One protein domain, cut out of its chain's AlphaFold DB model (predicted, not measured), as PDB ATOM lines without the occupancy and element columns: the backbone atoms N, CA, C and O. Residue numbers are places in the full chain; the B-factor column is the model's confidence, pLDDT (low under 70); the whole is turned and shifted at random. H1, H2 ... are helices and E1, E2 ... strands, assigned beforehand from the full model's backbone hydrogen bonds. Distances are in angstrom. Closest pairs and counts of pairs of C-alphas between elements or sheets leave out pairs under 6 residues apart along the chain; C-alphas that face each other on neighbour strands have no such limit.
ATOM      1  N   ALA A   7     -82.080  22.360  49.971       89.56
ATOM      2  CA  ALA A   7     -80.800  22.862  50.468       89.56
ATOM      3  C   ALA A   7     -80.263  24.032  49.625       89.56
ATOM      4  O   ALA A   7     -79.710  24.979  50.180       89.56
ATOM      5  N   HIS A   8     -80.467  24.005  48.301       90.12
ATOM      6  CA  HIS A   8     -80.070  25.111  47.425       90.12
ATOM      7  C   HIS A   8     -80.919  26.359  47.683       90.12
ATOM      8  O   HIS A   8     -80.364  27.449  47.777       90.12
ATOM      9  N   LEU A   9     -82.231  26.201  47.893       92.88
ATOM     10  CA  LEU A   9     -83.114  27.328  48.222       92.88
ATOM     11  C   LEU A   9     -82.750  27.982  49.559       92.88
ATOM     12  O   LEU A   9     -82.761  29.204  49.669       92.88
ATOM     13  N   MET A  10     -82.401  27.187  50.577       93.25
ATOM     14  CA  MET A  10     -81.965  27.738  51.865       93.25
ATOM     15  C   MET A  10     -80.615  28.452  51.753       93.25
ATOM     16  O   MET A  10     -80.447  29.521  52.338       93.25
ATOM     17  N   ALA A  11     -79.668  27.909  50.984       94.12
ATOM     18  CA  ALA A  11     -78.392  28.575  50.732       94.12
ATOM     19  C   ALA A  11     -78.585  29.921  50.011       94.12
ATOM     20  O   ALA A  11     -78.052  30.936  50.459       94.12
ATOM     21  N   GLU A  12     -79.405  29.949  48.957       94.19
ATOM     22  CA  GLU A  12     -79.749  31.170  48.221       94.19
ATOM     23  C   GLU A  12     -80.452  32.194  49.127       94.19
ATOM     24  O   GLU A  12     -80.081  33.368  49.153       94.19
ATOM     25  N   TYR A  13     -81.399  31.753  49.960       95.06
ATOM     26  CA  TYR A  13     -82.057  32.614  50.943       95.06
ATOM     27  C   TYR A  13     -81.057  33.274  51.904       95.06
ATOM     28  O   TYR A  13     -81.143  34.479  52.161       95.06
ATOM     29  N   HIS A  14     -80.097  32.513  52.436       97.06
ATOM     30  CA  HIS A  14     -79.085  33.053  53.344       97.06
ATOM     31  C   HIS A  14     -78.167  34.066  52.653       97.06
ATOM     32  O   HIS A  14     -77.901  35.119  53.235       97.06
ATOM     33  N   GLN A  15     -77.764  33.803  51.408       95.94
ATOM     34  CA  GLN A  15     -76.978  34.745  50.606       95.94
ATOM     35  C   GLN A  15     -77.743  36.051  50.357       95.94
ATOM     36  O   GLN A  15     -77.211  37.136  50.589       95.94
ATOM     37  N   LEU A  16     -79.018  35.968  49.963       95.62
ATOM     38  CA  LEU A  16     -79.867  37.146  49.762       95.62
ATOM     39  C   LEU A  16     -80.078  37.931  51.060       95.62
ATOM     40  O   LEU A  16     -80.076  39.165  51.055       95.62
ATOM     41  N   LYS A  17     -80.230  37.233  52.190       95.12
ATOM     42  CA  LYS A  17     -80.350  37.855  53.511       95.12
ATOM     43  C   LYS A  17     -79.073  38.598  53.898       95.12
ATOM     44  O   LYS A  17     -79.152  39.719  54.397       95.12
ATOM     45  N   GLU A  18     -77.910  38.004  53.659       95.25
ATOM     46  CA  GLU A  18     -76.624  38.640  53.932       95.25
ATOM     47  C   GLU A  18     -76.399  39.868  53.042       95.25
ATOM     48  O   GLU A  18     -76.111  40.948  53.558       95.25
ATOM     49  N   ALA A  19     -76.647  39.746  51.736       95.69
ATOM     50  CA  ALA A  19     -76.585  40.869  50.802       95.69
ATOM     51  C   ALA A  19     -77.536  42.002  51.218       95.69
ATOM     52  O   ALA A  19     -77.156  43.172  51.233       95.69
ATOM     53  N   THR A  20     -78.756  41.665  51.648       94.69
ATOM     54  CA  THR A  20     -79.719  42.644  52.174       94.69
ATOM     55  C   THR A  20     -79.166  43.380  53.392       94.69
ATOM     56  O   THR A  20     -79.310  44.597  53.491       94.69
ATOM     57  N   ASN A  21     -78.528  42.667  54.321       92.44
ATOM     58  CA  ASN A  21     -77.926  43.285  55.501       92.44
ATOM     59  C   ASN A  21     -76.778  44.227  55.118       92.44
ATOM     60  O   ASN A  21     -76.706  45.339  55.634       92.44
ATOM     61  N   GLN A  22     -75.920  43.825  54.179       94.38
ATOM     62  CA  GLN A  22     -74.836  44.673  53.680       94.38
ATOM     63  C   GLN A  22     -75.370  45.945  53.005       94.38
ATOM     64  O   GLN A  22     -74.891  47.043  53.294       94.38
ATOM     65  N   ILE A  23     -76.403  45.821  52.163       94.75
ATOM     66  CA  ILE A  23     -77.050  46.962  51.502       94.75
ATOM     67  C   ILE A  23     -77.666  47.905  52.537       94.75
ATOM     68  O   ILE A  23     -77.440  49.111  52.462       94.75
ATOM     69  N   LYS A  24     -78.390  47.377  53.533       90.81
ATOM     70  CA  LYS A  24     -78.964  48.183  54.622       90.81
ATOM     71  C   LYS A  24     -77.889  48.963  55.372       90.81
ATOM     72  O   LYS A  24     -77.997  50.179  55.483       90.81
ATOM     73  N   ASN A  25     -76.811  48.291  55.774       89.19
ATOM     74  CA  ASN A  25     -75.691  48.940  56.450       89.19
ATOM     75  C   ASN A  25     -75.089  50.059  55.589       89.19
ATOM     76  O   ASN A  25     -74.780  51.138  56.090       89.19
ATOM     77  N   ARG A  26     -74.950  49.831  54.276       93.50
ATOM     78  CA  ARG A  26     -74.437  50.852  53.359       93.50
ATOM     79  C   ARG A  26     -75.391  52.039  53.219       93.50
ATOM     80  O   ARG A  26     -74.930  53.177  53.184       93.50
ATOM     81  N   MET A  27     -76.700  51.795  53.160       89.31
ATOM     82  CA  MET A  27     -77.714  52.854  53.135       89.31
ATOM     83  C   MET A  27     -77.680  53.700  54.410       89.31
ATOM     84  O   MET A  27     -77.770  54.923  54.323       89.31
ATOM     85  N   ASP A  28     -77.507  53.077  55.574       86.44
ATOM     86  CA  ASP A  28     -77.419  53.788  56.851       86.44
ATOM     87  C   ASP A  28     -76.138  54.630  56.942       86.44
ATOM     88  O   ASP A  28     -76.187  55.790  57.347       86.44
ATOM     89  N   GLN A  29     -75.005  54.119  56.450       87.06
ATOM     90  CA  GLN A  29     -73.784  54.921  56.316       87.06
ATOM     91  C   GLN A  29     -73.991  56.150  55.423       87.06
ATOM     92  O   GLN A  29     -73.562  57.245  55.779       87.06
ATOM     93  N   ILE A  30     -74.653  55.991  54.271       91.19
ATOM     94  CA  ILE A  30     -74.943  57.111  53.364       91.19
ATOM     95  C   ILE A  30     -75.849  58.135  54.048       91.19
ATOM     96  O   ILE A  30     -75.601  59.329  53.938       91.19
ATOM     97  N   LYS A  31     -76.867  57.685  54.786       87.50
ATOM     98  CA  LYS A  31     -77.728  58.573  55.573       87.50
ATOM     99  C   LYS A  31     -76.937  59.379  56.595       87.50
ATOM    100  O   LYS A  31     -77.164  60.578  56.676       87.50
ATOM    101  N   ASN A  32     -76.007  58.758  57.316       84.56
ATOM    102  CA  ASN A  32     -75.162  59.468  58.276       84.56
ATOM    103  C   ASN A  32     -74.302  60.527  57.575       84.56
ATOM    104  O   ASN A  32     -74.340  61.687  57.964       84.56
ATOM    105  N   LEU A  33     -73.643  60.166  56.469       89.25
ATOM    106  CA  LEU A  33     -72.854  61.115  55.671       89.25
ATOM    107  C   LEU A  33     -73.700  62.279  55.134       89.25
ATOM    108  O   LEU A  33     -73.243  63.418  55.105       89.25
ATOM    109  N   LEU A  34     -74.939  62.009  54.713       88.06
ATOM    110  CA  LEU A  34     -75.874  63.047  54.283       88.06
ATOM    111  C   LEU A  34     -76.348  63.917  55.451       88.06
ATOM    112  O   LEU A  34     -76.528  65.113  55.261       88.06
ATOM    113  N   GLY A  35     -76.536  63.341  56.639       85.19
ATOM    114  CA  GLY A  35     -76.848  64.091  57.854       85.19
ATOM    115  C   GLY A  35     -75.723  65.041  58.252       85.19
ATOM    116  O   GLY A  35     -75.993  66.196  58.566       85.19
ATOM    117  N   ASP A  36     -74.474  64.586  58.150       83.62
ATOM    118  CA  ASP A  36     -73.289  65.396  58.446       83.62
ATOM    119  C   ASP A  36     -73.089  66.518  57.415       83.62
ATOM    120  O   ASP A  36     -72.749  67.646  57.768       83.62
ATOM    121  N   ALA A  37     -73.319  66.227  56.130       86.75
ATOM    122  CA  ALA A  37     -73.171  67.203  55.051       86.75
ATOM    123  C   ALA A  37     -74.329  68.218  54.982       86.75
ATOM    124  O   ALA A  37     -74.126  69.350  54.542       86.75
ATOM    125  N   TYR A  38     -75.534  67.824  55.410       86.81
ATOM    126  CA  TYR A  38     -76.755  68.634  55.357       86.81
ATOM    127  C   TYR A  38     -77.456  68.642  56.724       86.81
ATOM    128  O   TYR A  38     -78.546  68.075  56.858       86.81
ATOM    129  N   PRO A  39     -76.869  69.299  57.742       81.12
ATOM    130  CA  PRO A  39     -77.375  69.266  59.118       81.12
ATOM    131  C   PRO A  39     -78.785  69.856  59.264       81.12
ATOM    132  O   PRO A  39     -79.557  69.417  60.118       81.12
ATOM    133  N   ASP A  40     -79.154  70.793  58.389       85.19
ATOM    134  CA  ASP A  40     -80.490  71.401  58.334       85.19
ATOM    135  C   ASP A  40     -81.417  70.735  57.295       85.19
ATOM    136  O   ASP A  40     -82.563  71.145  57.097       85.19
ATOM    137  N   GLY A  41     -80.943  69.677  56.630       87.88
ATOM    138  CA  GLY A  41     -81.591  69.069  55.472       87.88
ATOM    139  C   GLY A  41     -81.419  69.891  54.190       87.88
ATOM    140  O   GLY A  41     -80.627  70.828  54.117       87.88
ATOM    141  N   GLY A  42     -82.143  69.509  53.140       88.56
ATOM    142  CA  GLY A  42     -82.060  70.184  51.846       88.56
ATOM    143  C   GLY A  42     -82.584  69.341  50.691       88.56
ATOM    144  O   GLY A  42     -83.231  68.314  50.895       88.56
ATOM    145  N   THR A  43     -82.290  69.778  49.472       90.69
ATOM    146  CA  THR A  43     -82.622  69.052  48.242       90.69
ATOM    147  C   THR A  43     -81.336  68.764  47.473       90.69
ATOM    148  O   THR A  43     -80.540  69.676  47.256       90.69
ATOM    149  N   ILE A  44     -81.135  67.511  47.059       87.38
ATOM    150  CA  ILE A  44     -80.028  67.087  46.192       87.38
ATOM    151  C   ILE A  44     -80.627  66.428  44.952       87.38
ATOM    152  O   ILE A  44     -81.221  65.353  45.045       87.38
ATOM    153  N   GLY A  45     -80.464  67.065  43.790       88.56
ATOM    154  CA  GLY A  45     -81.148  66.638  42.569       88.56
ATOM    155  C   GLY A  45     -82.662  66.640  42.781       88.56
ATOM    156  O   GLY A  45     -83.217  67.643  43.225       88.56
ATOM    157  N   ASP A  46     -83.295  65.494  42.540       91.69
ATOM    158  CA  ASP A  46     -84.740  65.311  42.718       91.69
ATOM    159  C   ASP A  46     -85.125  64.778  44.111       91.69
ATOM    160  O   ASP A  46     -86.298  64.515  44.370       91.69
ATOM    161  N   HIS A  47     -84.156  64.623  45.023       88.88
ATOM    162  CA  HIS A  47     -84.386  64.038  46.344       88.88
ATOM    163  C   HIS A  47     -84.383  65.073  47.461       88.88
ATOM    164  O   HIS A  47     -83.468  65.891  47.583       88.88
ATOM    165  N   LYS A  48     -85.373  64.974  48.351       89.25
ATOM    166  CA  LYS A  48     -85.437  65.780  49.570       89.25
ATOM    167  C   LYS A  48     -84.816  65.025  50.736       89.25
ATOM    168  O   LYS A  48     -85.302  63.966  51.134       89.25
ATOM    169  N   ILE A  49     -83.805  65.628  51.349       89.81
ATOM    170  CA  ILE A  49     -83.189  65.179  52.595       89.81
ATOM    171  C   ILE A  49     -83.855  65.917  53.746       89.81
ATOM    172  O   ILE A  49     -83.880  67.146  53.801       89.81
ATOM    173  N   SER A  50     -84.425  65.160  54.674       87.25
ATOM    174  CA  SER A  50     -85.045  65.689  55.884       87.25
ATOM    175  C   SER A  50     -84.370  65.088  57.105       87.25
ATOM    176  O   SER A  50     -84.359  63.867  57.273       87.25
ATOM    177  N   ILE A  51     -83.840  65.957  57.963       85.38
ATOM    178  CA  ILE A  51     -83.280  65.581  59.258       85.38
ATOM    179  C   ILE A  51     -84.404  65.639  60.286       85.38
ATOM    180  O   ILE A  51     -84.986  66.691  60.546       85.38
ATOM    181  N   VAL A  52     -84.744  64.488  60.859       83.06
ATOM    182  CA  VAL A  52     -85.741  64.401  61.924       83.06
ATOM    183  C   VAL A  52     -84.996  64.304  63.245       83.06
ATOM    184  O   VAL A  52     -84.330  63.299  63.508       83.06
ATOM    185  N   ARG A  53     -85.120  65.338  64.087       79.88
ATOM    186  CA  ARG A  53     -84.600  65.299  65.460       79.88
ATOM    187  C   ARG A  53     -85.184  64.095  66.193       79.88
ATOM    188  O   ARG A  53     -86.387  63.839  66.113       79.88
ATOM    189  N   GLY A  54     -84.343  63.388  66.942       83.12
ATOM    190  CA  GLY A  54     -84.807  62.286  67.768       83.12
ATOM    191  C   GLY A  54     -85.862  62.735  68.780       83.12
ATOM    192  O   GLY A  54     -85.915  63.893  69.219       83.12
ATOM    193  N   ARG A  55     -86.737  61.802  69.160       88.75
ATOM    194  CA  ARG A  55     -87.712  62.037  70.233       88.75
ATOM    195  C   ARG A  55     -86.982  62.189  71.566       88.75
ATOM    196  O   ARG A  55     -85.996  61.494  71.800       88.75
ATOM    197  N   ILE A  56     -87.478  63.069  72.437       91.31
ATOM    198  CA  ILE A  56     -86.965  63.200  73.807       91.31
ATOM    199  C   ILE A  56     -87.261  61.905  74.571       91.31
ATOM    200  O   ILE A  56     -88.391  61.410  74.573       91.31
ATOM    201  N   ASN A  57     -86.244  61.356  75.231       93.31
ATOM    202  CA  ASN A  57     -86.390  60.233  76.141       93.31
ATOM    203  C   ASN A  57     -86.808  60.743  77.527       93.31
ATOM    204  O   ASN A  57     -85.979  60.999  78.400       93.31
ATOM    205  N   TRP A  58     -88.118  60.868  77.735       92.62
ATOM    206  CA  TRP A  58     -88.693  61.397  78.975       92.62
ATOM    207  C   TRP A  58     -88.377  60.573  80.224       92.62
ATOM    208  O   TRP A  58     -88.361  61.125  81.320       92.62
ATOM    209  N   ALA A  59     -88.064  59.283  80.081       92.06
ATOM    210  CA  ALA A  59     -87.610  58.472  81.207       92.06
ATOM    211  C   ALA A  59     -86.216  58.912  81.688       92.06
ATOM    212  O   ALA A  59     -85.965  58.974  82.890       92.06
ATOM    213  N   ARG A  60     -85.317  59.279  80.761       93.88
ATOM    214  CA  ARG A  60     -84.012  59.859  81.116       93.88
ATOM    215  C   ARG A  60     -84.166  61.244  81.741       93.88
ATOM    216  O   ARG A  60     -83.484  61.518  82.723       93.88
ATOM    217  N   VAL A  61     -85.088  62.064  81.231       93.88
ATOM    218  CA  VAL A  61     -85.408  63.372  81.828       93.88
ATOM    219  C   VAL A  61     -85.912  63.194  83.262       93.88
ATOM    220  O   VAL A  61     -85.366  63.801  84.172       93.88
ATOM    221  N   ALA A  62     -86.878  62.303  83.502       93.25
ATOM    222  CA  ALA A  62     -87.407  62.058  84.848       93.25
ATOM    223  C   ALA A  62     -86.330  61.572  85.837       93.25
ATOM    224  O   ALA A  62     -86.367  61.910  87.016       93.25
ATOM    225  N   LYS A  63     -85.333  60.816  85.356       93.44
ATOM    226  CA  LYS A  63     -84.190  60.386  86.172       93.44
ATOM    227  C   LYS A  63     -83.243  61.540  86.530       93.44
ATOM    228  O   LYS A  63     -82.684  61.530  87.620       93.44
ATOM    229  N   ALA A  64     -83.037  62.491  85.619       94.81
ATOM    230  CA  ALA A  64     -82.174  63.653  85.843       94.81
ATOM    231  C   ALA A  64     -82.856  64.754  86.675       94.81
ATOM    232  O   ALA A  64     -82.180  65.487  87.389       94.81
ATOM    233  N   TYR A  65     -84.187  64.837  86.605       93.94
ATOM    234  CA  TYR A  65     -85.010  65.785  87.352       93.94
ATOM    235  C   TYR A  65     -86.000  65.027  88.240       93.94
ATOM    236  O   TYR A  65     -87.177  64.920  87.882       93.94
ATOM    237  N   PRO A  66     -85.554  64.451  89.367       93.56
ATOM    238  CA  PRO A  66     -86.432  63.683  90.242       93.56
ATOM    239  C   PRO A  66     -87.511  64.576  90.871       93.56
ATOM    240  O   PRO A  66     -87.282  65.749  91.156       93.56
ATOM    241  N   ALA A  67     -88.693  64.008  91.131       92.75
ATOM    242  CA  ALA A  67     -89.836  64.743  91.686       92.75
ATOM    243  C   ALA A  67     -89.566  65.377  93.064       92.75
ATOM    244  O   ALA A  67     -90.207  66.360  93.410       92.75
ATOM    245  N   GLN A  68     -88.613  64.834  93.829       92.62
ATOM    246  CA  GLN A  68     -88.201  65.361  95.135       92.62
ATOM    247  C   GLN A  68     -87.534  66.737  95.013       92.62
ATOM    248  O   GLN A  68     -87.829  67.631  95.801       92.62
ATOM    249  N   ASP A  69     -86.688  66.912  93.994       92.94
ATOM    250  CA  ASP A  69     -85.932  68.149  93.767       92.94
ATOM    251  C   ASP A  69     -86.665  69.102  92.809       92.94
ATOM    252  O   ASP A  69     -86.497  70.321  92.874       92.94
ATOM    253  N   PHE A  70     -87.499  68.554  91.917       93.31
ATOM    254  CA  PHE A  70     -88.220  69.301  90.883       93.31
ATOM    255  C   PHE A  70     -89.732  69.006  90.866       93.31
ATOM    256  O   PHE A  70     -90.279  68.676  89.804       93.31
ATOM    257  N   PRO A  71     -90.455  69.142  91.995       93.56
ATOM    258  CA  PRO A  71     -91.879  68.796  92.082       93.56
ATOM    259  C   PRO A  71     -92.751  69.575  91.086       93.56
ATOM    260  O   PRO A  71     -93.747  69.060  90.575       93.56
ATOM    261  N   GLN A  72     -92.345  70.795  90.724       92.62
ATOM    262  CA  GLN A  72     -93.031  71.654  89.758       92.62
ATOM    263  C   GLN A  72     -93.154  71.043  88.353       92.62
ATOM    264  O   GLN A  72     -94.076  71.398  87.612       92.62
ATOM    265  N   LEU A  73     -92.261  70.113  87.991       93.69
ATOM    266  CA  LEU A  73     -92.267  69.435  86.692       93.69
ATOM    267  C   LEU A  73     -93.246  68.257  86.630       93.69
ATOM    268  O   LEU A  73     -93.458  67.709  85.551       93.69
ATOM    269  N   TYR A  74     -93.847  67.854  87.750       94.88
ATOM    270  CA  TYR A  74     -94.659  66.643  87.839       94.88
ATOM    271  C   TYR A  74     -96.152  66.959  87.999       94.88
ATOM    272  O   TYR A  74     -96.561  67.989  88.540       94.88
ATOM    273  N   LYS A  75     -97.000  66.047  87.515       89.94
ATOM    274  CA  LYS A  75     -98.426  65.983  87.861       89.94
ATOM    275  C   LYS A  75     -98.599  65.007  89.005       89.94
ATOM    276  O   LYS A  75     -98.210  63.844  88.871       89.94
ATOM    277  N   GLN A  76     -99.224  65.482  90.084       81.62
ATOM    278  CA  GLN A  76     -99.552  64.660  91.253       81.62
ATOM    279  C   GLN A  76     -98.327  63.900  91.795       81.62
ATOM    280  O   GLN A  76     -98.480  62.794  92.286       81.62
ATOM    281  N   GLU A  77     -97.115  64.450  91.616       74.81
ATOM    282  CA  GLU A  77     -95.818  63.876  92.031       74.81
ATOM    283  C   GLU A  77     -95.467  62.480  91.464       74.81
ATOM    284  O   GLU A  77     -94.406  61.940  91.760       74.81
ATOM    285  N   ILE A  78     -96.308  61.907  90.597       74.06
ATOM    286  CA  ILE A  78     -96.166  60.527  90.098       74.06
ATOM    287  C   ILE A  78     -95.645  60.494  88.659       74.06
ATOM    288  O   ILE A  78     -94.927  59.574  88.270       74.06
ATOM    289  N   SER A  79     -96.008  61.486  87.839       86.38
ATOM    290  CA  SER A  79     -95.679  61.494  86.410       86.38
ATOM    291  C   SER A  79     -95.109  62.831  85.961       86.38
ATOM    292  O   SER A  79     -95.644  63.889  86.298       86.38
ATOM    293  N   LEU A  80     -94.024  62.780  85.187       91.50
ATOM    294  CA  LEU A  80     -93.420  63.969  84.601       91.50
ATOM    295  C   LEU A  80     -94.405  64.609  83.612       91.50
ATOM    296  O   LEU A  80     -94.873  63.967  82.667       91.50
ATOM    297  N   ASP A  81     -94.704  65.889  83.812       94.44
ATOM    298  CA  ASP A  81     -95.501  66.680  82.886       94.44
ATOM    299  C   ASP A  81     -94.618  67.172  81.741       94.44
ATOM    300  O   ASP A  81     -93.946  68.194  81.854       94.44
ATOM    301  N   GLN A  82     -94.638  66.455  80.618       93.50
ATOM    302  CA  GLN A  82     -93.807  66.775  79.451       93.50
ATOM    303  C   GLN A  82     -93.989  68.226  78.987       93.50
ATOM    304  O   GLN A  82     -93.006  68.888  78.687       93.50
ATOM    305  N   LYS A  83     -95.217  68.767  79.015       93.38
ATOM    306  CA  LYS A  83     -95.470  70.156  78.596       93.38
ATOM    307  C   LYS A  83     -94.822  71.170  79.534       93.38
ATOM    308  O   LYS A  83     -94.320  72.192  79.080       93.38
ATOM    309  N   LYS A  84     -94.826  70.901  80.844       92.06
ATOM    310  CA  LYS A  84     -94.126  71.762  81.809       92.06
ATOM    311  C   LYS A  84     -92.620  71.595  81.702       92.06
ATOM    312  O   LYS A  84     -91.914  72.591  81.744       92.06
ATOM    313  N   ALA A  85     -92.136  70.369  81.521       92.00
ATOM    314  CA  ALA A  85     -90.725  70.105  81.283       92.00
ATOM    315  C   ALA A  85     -90.220  70.868  80.046       92.00
ATOM    316  O   ALA A  85     -89.194  71.527  80.131       92.00
ATOM    317  N   GLU A  86     -90.977  70.886  78.946       93.62
ATOM    318  CA  GLU A  86     -90.661  71.685  77.751       93.62
ATOM    319  C   GLU A  86     -90.690  73.197  77.997       93.62
ATOM    320  O   GLU A  86     -89.906  73.928  77.399       93.62
ATOM    321  N   ALA A  87     -91.576  73.678  78.871       93.94
ATOM    322  CA  ALA A  87     -91.676  75.100  79.195       93.94
ATOM    323  C   ALA A  87     -90.607  75.580  80.193       93.94
ATOM    324  O   ALA A  87     -90.297  76.768  80.227       93.94
ATOM    325  N   MET A  88     -90.084  74.684  81.036       93.50
ATOM    326  CA  MET A  88     -89.225  75.037  82.174       93.50
ATOM    327  C   MET A  88     -87.771  74.584  82.018       93.50
ATOM    328  O   MET A  88     -86.894  75.159  82.658       93.50
ATOM    329  N   ILE A  89     -87.498  73.573  81.192       93.19
ATOM    330  CA  ILE A  89     -86.140  73.109  80.891       93.19
ATOM    331  C   ILE A  89     -85.688  73.765  79.588       93.19
ATOM    332  O   ILE A  89     -86.419  73.780  78.598       93.19
ATOM    333  N   ALA A  90     -84.466  74.299  79.577       92.94
ATOM    334  CA  ALA A  90     -83.906  74.926  78.388       92.94
ATOM    335  C   ALA A  90     -83.892  73.934  77.201       92.94
ATOM    336  O   ALA A  90     -83.456  72.792  77.375       92.94
ATOM    337  N   PRO A  91     -84.287  74.349  75.979       90.12
ATOM    338  CA  PRO A  91     -84.326  73.454  74.820       90.12
ATOM    339  C   PRO A  91     -82.998  72.741  74.538       90.12
ATOM    340  O   PRO A  91     -82.998  71.550  74.252       90.12
ATOM    341  N   ALA A  92     -81.869  73.441  74.695       87.69
ATOM    342  CA  ALA A  92     -80.537  72.859  74.521       87.69
ATOM    343  C   ALA A  92     -80.260  71.714  75.512       87.69
ATOM    344  O   ALA A  92     -79.642  70.720  75.150       87.69
ATOM    345  N   GLN A  93     -80.774  71.820  76.738       91.56
ATOM    346  CA  GLN A  93     -80.638  70.781  77.754       91.56
ATOM    347  C   GLN A  93     -81.588  69.606  77.482       91.56
ATOM    348  O   GLN A  93     -81.240  68.456  77.718       91.56
ATOM    349  N   LEU A  94     -82.778  69.866  76.927       91.50
ATOM    350  CA  LEU A  94     -83.679  68.808  76.454       91.50
ATOM    351  C   LEU A  94     -83.107  68.036  75.260       91.50
ATOM    352  O   LEU A  94     -83.364  66.835  75.129       91.50
ATOM    353  N   ASP A  95     -82.327  68.704  74.408       89.06
ATOM    354  CA  ASP A  95     -81.671  68.085  73.260       89.06
ATOM    355  C   ASP A  95     -80.670  66.986  73.692       89.06
ATOM    356  O   ASP A  95     -80.566  65.976  73.000       89.06
ATOM    357  N   GLU A  96     -80.059  67.072  74.884       89.81
ATOM    358  CA  GLU A  96     -79.190  66.017  75.458       89.81
ATOM    359  C   GLU A  96     -79.921  64.687  75.733       89.81
ATOM    360  O   GLU A  96     -79.315  63.610  75.818       89.81
ATOM    361  N   TYR A  97     -81.246  64.747  75.884       92.06
ATOM    362  CA  TYR A  97     -82.091  63.583  76.140       92.06
ATOM    363  C   TYR A  97     -82.772  63.058  74.880       92.06
ATOM    364  O   TYR A  97     -83.532  62.087  74.965       92.06
ATOM    365  N   ARG A  98     -82.545  63.667  73.712       90.25
ATOM    366  CA  ARG A  98     -83.095  63.158  72.455       90.25
ATOM    367  C   ARG A  98     -82.405  61.866  72.038       90.25
ATOM    368  O   ARG A  98     -81.231  61.637  72.312       90.25
ATOM    369  N   GLY A  99     -83.174  60.996  71.386       83.75
ATOM    370  CA  GLY A  99     -82.611  59.886  70.626       83.75
ATOM    371  C   GLY A  99     -81.791  60.384  69.437       83.75
ATOM    372  O   GLY A  99     -81.799  61.574  69.113       83.75
ATOM    373  N   GLU A 100     -81.120  59.457  68.764       80.19
ATOM    374  CA  GLU A 100     -80.347  59.786  67.569       80.19
ATOM    375  C   GLU A 100     -81.248  60.423  66.496       80.19
ATOM    376  O   GLU A 100     -82.385  59.971  66.282       80.19
ATOM    377  N   PRO A 101     -80.790  61.508  65.845       78.62
ATOM    378  CA  PRO A 101     -81.482  62.052  64.692       78.62
ATOM    379  C   PRO A 101     -81.496  61.013  63.570       78.62
ATOM    380  O   PRO A 101     -80.570  60.224  63.410       78.62
ATOM    381  N   SER A 102     -82.561  61.021  62.776       82.19
ATOM    382  CA  SER A 102     -82.686  60.124  61.625       82.19
ATOM    383  C   SER A 102     -82.801  60.917  60.336       82.19
ATOM    384  O   SER A 102     -83.463  61.957  60.283       82.19
ATOM    385  N   VAL A 103     -82.164  60.403  59.287       83.94
ATOM    386  CA  VAL A 103     -82.208  60.993  57.950       83.94
ATOM    387  C   VAL A 103     -83.248  60.266  57.107       83.94
ATOM    388  O   VAL A 103     -83.187  59.049  56.904       83.94
ATOM    389  N   SER A 104     -84.218  61.029  56.608       84.00
ATOM    390  CA  SER A 104     -85.205  60.574  55.633       84.00
ATOM    391  C   SER A 104     -84.873  61.161  54.268       84.00
ATOM    392  O   SER A 104     -84.631  62.360  54.154       84.00
ATOM    393  N   ILE A 105     -84.875  60.308  53.247       83.56
ATOM    394  CA  ILE A 105     -84.683  60.686  51.846       83.56
ATOM    395  C   ILE A 105     -85.988  60.341  51.130       83.56
ATOM    396  O   ILE A 105     -86.483  59.220  51.293       83.56
ATOM    397  N   ARG A 106     -86.569  61.307  50.420       84.06
ATOM    398  CA  ARG A 106     -87.792  61.145  49.622       84.06
ATOM    399  C   ARG A 106     -87.544  61.567  48.190       84.06
ATOM    400  O   ARG A 106     -86.791  62.549  48.012       84.06
TER     401      ARG A 106
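AT A GLANCE: This is residues 7 to 106 of the 106 residues of an uncharacterized protein of Trueperella sp. 19M2397 (UniProt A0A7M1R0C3). Picture a wide V: one arm is the long helix H1, the other is a slender body with a small three-stranded sheet at one end and a loose head of three short helices, H2, H3 and H4, at the other. The last part of H1, residues 28 to 36, packs across one face of the sheet, while residues 7 to 27 stick out free; the links from E2 to H2 and from H4 to E3 join sheet and head. The printed part has 100 residues, with four named helices and three named strands in the order H1 E1 E2 H2 H3 H4 E3. The sheet's order is E1, E2, E3, antiparallel throughout, and the class is mixed, helices and strands. The whole is extended, with a radius of gyration of the C-alphas of 20.7 A and spans of 62 by 41 by 16 A.

IN THESE COORDINATES: Find C-alpha 7 at (-80.800, 22.862, 50.468); from there H1 runs through residues 7 to 37, 45.2 A long, to C-alpha 37 at (-73.171, 67.203, 55.051). Next come E1, residues 42 to 44, and E2, residues 47 to 52, 15.6 A long. Further on are H2, residues 58 to 64, H3, residues 82 to 88, and H4, residues 91 to 95. Look last for E3, residues 102 to 105, 10.0 A long, which ends at C-alpha 105 at (-84.683, 60.686, 51.846).

HOW THE PARTS SIT: Begin with H1, which is on the sheet at a height of 7.4 A over the sheet, making two layers, a helix on one face of a sheet. It lies over E3 and only just over E2, on which 3 of its C-alphas fall. It runs across the strands, at 81 degrees to E3 on the local plane; its closest C-alphas to E3 are those of Lys 31 and Val 103, 5.6 A apart. E1 and E2 form an antiparallel hairpin, with N 44 and O 47 within hydrogen-bond range at 2.9 A. E2 and E3 are antiparallel too, with N 50 and O 104 at 2.9 A. The pairing is staggered: E2 pairs with E1 over residues 47 to 49 and with E3 over residues 49 to 52. Away from the sheet, H2 and H3 are close but not clearly touching, at a steep tilt of 47 degrees, the same way; their closest C-alphas, of Trp 58 and Gln 82, are 7.4 A apart. H4 is close but not clearly touching to H3, with the C-alphas of Glu 86 and Leu 94 closest at 7.7 A. H1 and H2 are apart. In H1, H2, H3 and H4 every O i to N i+4 pair is within hydrogen-bond range.

THE WHOLE: Look for the two C-alphas farthest apart at His 8 and Gln 72, 64.2 A from each other. The link from H2 to H3, residues 65 to 81, is long, and in it residues 74 to 75 pair with residues 79 to 80, antiparallel. The printed part has no cut and ends at residue 106, the chain's last. The mean pLDDT of the printed part is 89.8, and no printed residue is under 70.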